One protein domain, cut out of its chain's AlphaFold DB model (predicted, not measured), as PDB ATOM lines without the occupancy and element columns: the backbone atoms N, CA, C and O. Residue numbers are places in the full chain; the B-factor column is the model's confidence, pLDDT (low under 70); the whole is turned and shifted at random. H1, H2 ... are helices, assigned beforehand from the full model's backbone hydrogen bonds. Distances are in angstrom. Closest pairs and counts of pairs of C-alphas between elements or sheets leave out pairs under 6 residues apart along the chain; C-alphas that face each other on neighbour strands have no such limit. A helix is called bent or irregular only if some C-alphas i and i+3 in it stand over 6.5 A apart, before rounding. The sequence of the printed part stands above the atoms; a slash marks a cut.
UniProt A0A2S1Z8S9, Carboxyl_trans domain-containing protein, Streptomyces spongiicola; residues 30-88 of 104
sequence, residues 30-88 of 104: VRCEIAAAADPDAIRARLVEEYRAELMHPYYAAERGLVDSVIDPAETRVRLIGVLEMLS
ATOM      1  N   VAL A  30     130.119 189.254 238.523       62.00
ATOM      2  CA  VAL A  30     128.738 189.674 238.233       62.00
ATOM      3  C   VAL A  30     127.834 189.649 239.476       62.00
ATOM      4  O   VAL A  30     126.967 190.501 239.645       62.00
ATOM      5  N   ARG A  31     128.019 188.681 240.384       60.22
ATOM      6  CA  ARG A  31     127.236 188.595 241.629       60.22
ATOM      7  C   ARG A  31     127.645 189.658 242.647       60.22
ATOM      8  O   ARG A  31     126.793 190.079 243.423       60.22
ATOM      9  N   CYS A  32     128.902 190.100 242.638       64.06
ATOM     10  CA  CYS A  32     129.368 191.192 243.495       64.06
ATOM     11  C   CYS A  32     128.786 192.540 243.055       64.06
ATOM     12  O   CYS A  32     128.357 193.322 243.898       64.06
ATOM     13  N   GLU A  33     128.717 192.788 241.745       62.16
ATOM     14  CA  GLU A  33     128.188 194.039 241.185       62.16
ATOM     15  C   GLU A  33     126.680 194.195 241.411       62.16
ATOM     16  O   GLU A  33     126.218 195.268 241.793       62.16
ATOM     17  N   ILE A  34     125.912 193.110 241.274       61.56
ATOM     18  CA  ILE A  34     124.464 193.117 241.539       61.56
ATOM     19  C   ILE A  34     124.168 193.338 243.033       61.56
ATOM     20  O   ILE A  34     123.191 193.996 243.371       61.56
ATOM     21  N   ALA A  35     125.010 192.820 243.934       62.38
ATOM     22  CA  ALA A  35     124.835 192.981 245.381       62.38
ATOM     23  C   ALA A  35     125.220 194.381 245.898       62.38
ATOM     24  O   ALA A  35     124.762 194.780 246.966       62.38
ATOM     25  N   ALA A  36     126.056 195.118 245.160       68.44
ATOM     26  CA  ALA A  36     126.461 196.485 245.491       68.44
ATOM     27  C   ALA A  36     125.529 197.562 244.897       68.44
ATOM     28  O   ALA A  36     125.653 198.738 245.241       68.44
ATOM     29  N   ALA A  37     124.612 197.181 244.000       64.00
ATOM     30  CA  ALA A  37     123.699 198.093 243.326       64.00
ATOM     31  C   ALA A  37     122.420 198.357 244.135       64.00
ATOM     32  O   ALA A  37     121.864 197.463 244.767       64.00
ATOM     33  N   ALA A  38     121.919 199.594 244.060       61.19
ATOM     34  CA  ALA A  38     120.692 200.017 244.742       61.19
ATOM     35  C   ALA A  38     119.408 199.409 244.144       61.19
ATOM     36  O   ALA A  38     118.387 199.382 244.826       61.19
ATOM     37  N   ASP A  39     119.462 198.923 242.898       66.38
ATOM     38  CA  ASP A  39     118.346 198.256 242.222       66.38
ATOM     39  C   ASP A  39     118.850 197.017 241.439       66.38
ATOM     40  O   ASP A  39     119.342 197.132 240.306       66.38
ATOM     41  N   PRO A  40     118.844 195.828 242.068       68.69
ATOM     42  CA  PRO A  40     119.554 194.646 241.576       68.69
ATOM     43  C   PRO A  40     118.952 194.042 240.298       68.69
ATOM     44  O   PRO A  40     119.684 193.439 239.508       68.69
ATOM     45  N   ASP A  41     117.652 194.210 240.053       69.62
ATOM     46  CA  ASP A  41     116.987 193.614 238.888       69.62
ATOM     47  C   ASP A  41     117.236 194.409 237.599       69.62
ATOM     48  O   ASP A  41     117.501 193.820 236.547       69.62
ATOM     49  N   ALA A  42     117.258 195.743 237.679       73.56
ATOM     50  CA  ALA A  42     117.569 196.604 236.538       73.56
ATOM     51  C   ALA A  42     119.032 196.449 236.081       73.56
ATOM     52  O   ALA A  42     119.316 196.364 234.882       73.56
ATOM     53  N   ILE A  43     119.969 196.351 237.031       74.00
ATOM     54  CA  ILE A  43     121.393 196.141 236.739       74.00
ATOM     55  C   ILE A  43     121.646 194.734 236.197       74.00
ATOM     56  O   ILE A  43     122.397 194.582 235.234       74.00
ATOM     57  N   ARG A  44     120.966 193.709 236.730       69.94
ATOM     58  CA  ARG A  44     121.035 192.352 236.174       69.94
ATOM     59  C   ARG A  44     120.567 192.319 234.720       69.94
ATOM     60  O   ARG A  44     121.248 191.711 233.900       69.94
ATOM     61  N   ALA A  45     119.443 192.956 234.391       75.38
ATOM     62  CA  ALA A  45     118.942 192.992 233.017       75.38
ATOM     63  C   ALA A  45     119.936 193.677 232.066       75.38
ATOM     64  O   ALA A  45     120.227 193.149 230.995       75.38
ATOM     65  N   ARG A  46     120.523 194.804 232.490       76.38
ATOM     66  CA  ARG A  46     121.530 195.521 231.699       76.38
ATOM     67  C   ARG A  46     122.798 194.692 231.477       76.38
ATOM     68  O   ARG A  46     123.244 194.580 230.344       76.38
ATOM     69  N   LEU A  47     123.330 194.075 232.533       75.38
ATOM     70  CA  LEU A  47     124.518 193.218 232.458       75.38
ATOM     71  C   LEU A  47     124.279 191.978 231.590       75.38
ATOM     72  O   LEU A  47     125.187 191.533 230.898       75.38
ATOM     73  N   VAL A  48     123.070 191.411 231.607       76.38
ATOM     74  CA  VAL A  48     122.713 190.282 230.735       76.38
ATOM     75  C   VAL A  48     122.691 190.707 229.269       76.38
ATOM     76  O   VAL A  48     123.193 189.966 228.428       76.38
ATOM     77  N   GLU A  49     122.139 191.877 228.956       78.38
ATOM     78  CA  GLU A  49     122.130 192.385 227.581       78.38
ATOM     79  C   GLU A  49     123.528 192.775 227.093       78.38
ATOM     80  O   GLU A  49     123.900 192.440 225.971       78.38
ATOM     81  N   GLU A  50     124.345 193.381 227.952       77.88
ATOM     82  CA  GLU A  50     125.747 193.704 227.661       77.88
ATOM     83  C   GLU A  50     126.570 192.424 227.433       77.88
ATOM     84  O   GLU A  50     127.244 192.282 226.417       77.88
ATOM     85  N   TYR A  51     126.398 191.412 228.288       73.56
ATOM     86  CA  TYR A  51     127.031 190.100 228.127       73.56
ATOM     87  C   TYR A  51     126.586 189.387 226.839       73.56
ATOM     88  O   TYR A  51     127.392 188.739 226.167       73.56
ATOM     89  N   ARG A  52     125.303 189.496 226.468       71.94
ATOM     90  CA  ARG A  52     124.787 188.940 225.209       71.94
ATOM     91  C   ARG A  52     125.390 189.638 223.997       71.94
ATOM     92  O   ARG A  52     125.787 188.952 223.058       71.94
ATOM     93  N   ALA A  53     125.482 190.961 224.026       73.00
ATOM     94  CA  ALA A  53     126.060 191.738 222.938       73.00
ATOM     95  C   ALA A  53     127.575 191.515 222.794       73.00
ATOM     96  O   ALA A  53     128.093 191.474 221.689       73.00
ATOM     97  N   GLU A  54     128.316 191.339 223.886       73.06
ATOM     98  CA  GLU A  54     129.772 191.195 223.779       73.06
ATOM     99  C   GLU A  54     130.223 189.766 223.464       73.06
ATOM    100  O   GLU A  54     131.225 189.567 222.775       73.06
ATOM    101  N   LEU A  55     129.506 188.756 223.969       66.12
ATOM    102  CA  LEU A  55     130.015 187.379 223.997       66.12
ATOM    103  C   LEU A  55     129.167 186.379 223.209       66.12
ATOM    104  O   LEU A  55     129.668 185.309 222.867       66.12
ATOM    105  N   MET A  56     127.906 186.691 222.888       71.75
ATOM    106  CA  MET A  56     127.009 185.775 222.156       71.75
ATOM    107  C   MET A  56     126.984 186.069 220.649       71.75
ATOM    108  O   MET A  56     125.949 185.939 219.991       71.75
ATOM    109  N   HIS A  57     128.117 186.473 220.076       77.62
ATOM    110  CA  HIS A  57     128.258 186.680 218.637       77.62
ATOM    111  C   HIS A  57     129.208 185.640 218.037       77.62
ATOM    112  O   HIS A  57     130.286 185.412 218.586       77.62
ATOM    113  N   PRO A  58     128.865 185.012 216.897       77.56
ATOM    114  CA  PRO A  58     129.679 183.944 216.307       77.56
ATOM    115  C   PRO A  58     131.086 184.426 215.910       77.56
ATOM    116  O   PRO A  58     132.039 183.649 215.905       77.56
ATOM    117  N   TYR A  59     131.239 185.728 215.664       78.94
ATOM    118  CA  TYR A  59     132.521 186.370 215.384       78.94
ATOM    119  C   TYR A  59     133.478 186.363 216.582       78.94
ATOM    120  O   TYR A  59     134.679 186.215 216.387       78.94
ATOM    121  N   TYR A  60     132.965 186.401 217.816       81.12
ATOM    122  CA  TYR A  60     133.795 186.327 219.023       81.12
ATOM    123  C   TYR A  60     134.598 185.017 219.098       81.12
ATOM    124  O   TYR A  60     135.741 184.988 219.567       81.12
ATOM    125  N   ALA A  61     134.000 183.918 218.623       80.12
ATOM    126  CA  ALA A  61     134.652 182.616 218.538       80.12
ATOM    127  C   ALA A  61     135.629 182.531 217.352       80.12
ATOM    128  O   ALA A  61     136.675 181.892 217.473       80.12
ATOM    129  N   ALA A  62     135.319 183.209 216.241       81.88
ATOM    130  CA  ALA A  62     136.198 183.298 215.076       81.88
ATOM    131  C   ALA A  62     137.486 184.085 215.385       81.88
ATOM    132  O   ALA A  62     138.576 183.642 215.034       81.88
ATOM    133  N   GLU A  63     137.396 185.193 216.128       80.75
ATOM    134  CA  GLU A  63     138.562 185.988 216.556       80.75
ATOM    135  C   GLU A  63     139.548 185.194 217.424       80.75
ATOM    136  O   GLU A  63     140.751 185.448 217.410       80.75
ATOM    137  N   ARG A  64     139.044 184.213 218.178       83.25
ATOM    138  CA  ARG A  64     139.851 183.332 219.034       83.25
ATOM    139  C   ARG A  64     140.360 182.088 218.311       83.25
ATOM    140  O   ARG A  64     141.009 181.261 218.945       83.25
ATOM    141  N   GLY A  65     140.037 181.931 217.026       82.44
ATOM    142  CA  GLY A  65     140.370 180.735 216.253       82.44
ATOM    143  C   GLY A  65     139.709 179.462 216.787       82.44
ATOM    144  O   GLY A  65     140.186 178.368 216.512       82.44
ATOM    145  N   LEU A  66     138.635 179.588 217.577       84.88
ATOM    146  CA  LEU A  66     137.854 178.443 218.058       84.88
ATOM    147  C   LEU A  66     136.923 177.906 216.965       84.88
ATOM    148  O   LEU A  66     136.527 176.745 217.003       84.88
ATOM    149  N   VAL A  67     136.554 178.770 216.018       85.56
ATOM    150  CA  VAL A  67     135.741 178.453 214.846       85.56
ATOM    151  C   VAL A  67     136.502 178.916 213.610       85.56
ATOM    152  O   VAL A  67     136.937 180.063 213.560       85.56
ATOM    153  N   ASP A  68     136.625 178.046 212.606       84.94
ATOM    154  CA  ASP A  68     137.366 178.353 211.376       84.94
ATOM    155  C   ASP A  68     136.725 179.475 210.549       84.94
ATOM    156  O   ASP A  68     137.411 180.334 210.001       84.94
ATOM    157  N   SER A  69     135.397 179.454 210.403       83.62
ATOM    158  CA  SER A  69     134.672 180.432 209.587       83.62
ATOM    159  C   SER A  69     133.182 180.460 209.921       83.62
ATOM    160  O   SER A  69     132.577 179.413 210.152       83.62
ATOM    161  N   VAL A  70     132.585 181.654 209.899       86.81
ATOM    162  CA  VAL A  70     131.129 181.854 209.927       86.81
ATOM    163  C   VAL A  70     130.660 181.933 208.476       86.81
ATOM    164  O   VAL A  70     131.076 182.836 207.755       86.81
ATOM    165  N   ILE A  71     129.846 180.970 208.041       88.94
ATOM    166  CA  ILE A  71     129.434 180.809 206.636       88.94
ATOM    167  C   ILE A  71     127.923 180.974 206.463       88.94
ATOM    168  O   ILE A  71     127.163 180.805 207.419       88.94
ATOM    169  N   ASP A  72     127.488 181.261 205.235       90.19
ATOM    170  CA  ASP A  72     126.069 181.231 204.880       90.19
ATOM    171  C   ASP A  72     125.546 179.776 204.888       90.19
ATOM    172  O   ASP A  72     126.234 178.875 204.387       90.19
ATOM    173  N   PRO A  73     124.335 179.508 205.417       90.25
ATOM    174  CA  PRO A  73     123.763 178.164 205.430       90.25
ATOM    175  C   PRO A  73     123.747 177.472 204.057       90.25
ATOM    176  O   PRO A  73     123.942 176.255 203.995       90.25
ATOM    177  N   ALA A  74     123.572 178.215 202.961       93.62
ATOM    178  CA  ALA A  74     123.564 177.680 201.601       93.62
ATOM    179  C   ALA A  74     124.945 177.174 201.143       93.62
ATOM    180  O   ALA A  74     125.032 176.215 200.372       93.62
ATOM    181  N   GLU A  75     126.030 177.762 201.649       92.19
ATOM    182  CA  GLU A  75     127.407 177.401 201.290       92.19
ATOM    183  C   GLU A  75     127.933 176.187 202.070       92.19
ATOM    184  O   GLU A  75     128.926 175.567 201.671       92.19
ATOM    185  N   THR A  76     127.232 175.785 203.138       92.56
ATOM    186  CA  THR A  76     127.603 174.661 204.016       92.56
ATOM    187  C   THR A  76     127.970 173.401 203.235       92.56
ATOM    188  O   THR A  76     128.979 172.763 203.524       92.56
ATOM    189  N   ARG A  77     127.189 173.045 202.204       93.88
ATOM    190  CA  ARG A  77     127.423 171.819 201.426       93.88
ATOM    191  C   ARG A  77     128.762 171.852 200.691       93.88
ATOM    192  O   ARG A  77     129.495 170.868 200.729       93.88
ATOM    193  N   VAL A  78     129.074 172.961 200.023       94.31
ATOM    194  CA  VAL A  78     130.315 173.106 199.246       94.31
ATOM    195  C   VAL A  78     131.517 173.121 200.186       94.31
ATOM    196  O   VAL A  78     132.512 172.448 199.926       94.31
ATOM    197  N   ARG A  79     131.396 173.818 201.324       93.31
ATOM    198  CA  ARG A  79     132.454 173.874 202.337       93.31
ATOM    199  C   ARG A  79     132.749 172.500 202.936       93.31
ATOM    200  O   ARG A  79     133.915 172.139 203.048       93.31
ATOM    201  N   LEU A  80     131.713 171.722 203.258       93.31
ATOM    202  CA  LEU A  80     131.869 170.360 203.772       93.31
ATOM    203  C   LEU A  80     132.573 169.440 202.776       93.31
ATOM    204  O   LEU A  80     133.464 168.702 203.179       93.31
ATOM    205  N   ILE A  81     132.209 169.494 201.490       94.56
ATOM    206  CA  ILE A  81     132.851 168.666 200.458       94.56
ATOM    207  C   ILE A  81     134.352 168.965 200.397       94.56
ATOM    208  O   ILE A  81     135.149 168.041 200.520       94.56
ATOM    209  N   GLY A  82     134.741 170.242 200.315       93.38
ATOM    210  CA  GLY A  82     136.157 170.615 200.251       93.38
ATOM    211  C   GLY A  82     136.948 170.226 201.506       93.38
ATOM    212  O   GLY A  82     138.087 169.776 201.403       93.38
ATOM    213  N   VAL A  83     136.343 170.346 202.694       92.31
ATOM    214  CA  VAL A  83     136.981 169.909 203.949       92.31
ATOM    215  C   VAL A  83     137.157 168.389 203.969       92.31
ATOM    216  O   VAL A  83     138.230 167.908 204.317       92.31
ATOM    217  N   LEU A  84     136.146 167.623 203.562       94.19
ATOM    218  CA  LEU A  84     136.227 166.160 203.532       94.19
ATOM    219  C   LEU A  84     137.226 165.647 202.487       94.19
ATOM    220  O   LEU A  84     137.935 164.683 202.761       94.19
ATOM    221  N   GLU A  85     137.318 166.289 201.321       94.31
ATOM    222  CA  GLU A  85     138.328 165.971 200.301       94.31
ATOM    223  C   GLU A  85     139.749 166.256 200.800       94.31
ATOM    224  O   GLU A  85     140.654 165.456 200.585       94.31
ATOM    225  N   MET A  86     139.955 167.363 201.517       90.69
ATOM    226  CA  MET A  86     141.248 167.675 202.133       90.69
ATOM    227  C   MET A  86     141.629 166.645 203.210       90.69
ATOM    228  O   MET A  86     142.770 166.189 203.250       90.69
ATOM    229  N   LEU A  87     140.680 166.264 204.070       92.50
ATOM    230  CA  LEU A  87     140.909 165.322 205.172       92.50
ATOM    231  C   LEU A  87     140.986 163.860 204.711       92.50
ATOM    232  O   LEU A  87     141.392 162.998 205.488       92.50
ATOM    233  N   SER A  88     140.624 163.542 203.462       91.44
ATOM    234  CA  SER A  88     140.522 162.149 203.005       91.44
ATOM    235  C   SER A  88     141.851 161.390 203.042       91.44
ATOM    236  O   SER A  88     141.859 160.162 203.087       91.44
TER     237      SER A  88
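This is residues 30 to 88 of the 104 residues of the protein "Carboxyl_trans domain-containing protein" of Streptomyces spongiicola (UniProt A0A2S1Z8S9). Look for an open, strung-out row of helices with no shared core: a lopsided helical hairpin at one end, where short H1 folds back beside the first part of the longer H2, then the small H3, and then a nine-residue stretch leading to H4, alone at the other end. Contacts are few, and residues 72 to 78 and 80 to 88, which include most of H4, stand free. The printed part has 59 residues with four named helices, H1, H2, H3 and H4 in that order, and no named strand; the class is all helix. The whole is extended, with a radius of gyration of the C-alphas of 19.2 A, and its outline is a rod spanning 59 by 20 by 13 A.

Begin with the longest helix, H2, residues 40 to 55. Look back to H1, residues 30 to 36: it touches H2, and the closest C-alphas, those of Ile 34 and Pro 40, are 5.1 A apart. The two form a helical hairpin, running opposite ways at a shallow tilt of 28 degrees, and H2 touches H1 with residues 40 to 47 alone. Beyond the other end of H2 you find H3, residues 58 to 63, close but not clearly touching H2; their closest C-alphas, those of Glu 54 and Tyr 60, are 7.9 A apart. H2 and H3 run the same way at a steep tilt of 60 degrees. H4, residues 73 to 87, is apart from H1, H2 and H3. Every O i to N i+4 pair is within hydrogen-bond range in H1, H2 and H3, and 9 of 11 are in H4.

Find C-alpha 40 at (119.554, 194.646, 241.576); from there H2 runs 21.7 A to C-alpha 55 at (130.015, 187.379, 223.997). H1 begins at C-alpha 30, at (128.738, 189.674, 238.233), and measures 10.2 A, while H3 measures 9.1 A. H4 runs 21.4 A and ends at C-alpha 87, at (140.909, 165.322, 205.172). H4 is irregular: C-alphas 74 and 77 are 7.0 A apart, against about 5 A in a regular helix.

The two C-alphas farthest apart, those of Ala 38 and Ser 88, are 59.7 A from each other. The printed part has no cut. The links from H1 to H2 and from H2 to H3 are tight, the link from H3 to H4 is short with 9 residues, and no link is long. In the B-factor column you find a mean pLDDT of 79.5 for the printed part; the model's confidence is low, under 70, at residues 30 to 41, 44 and 55.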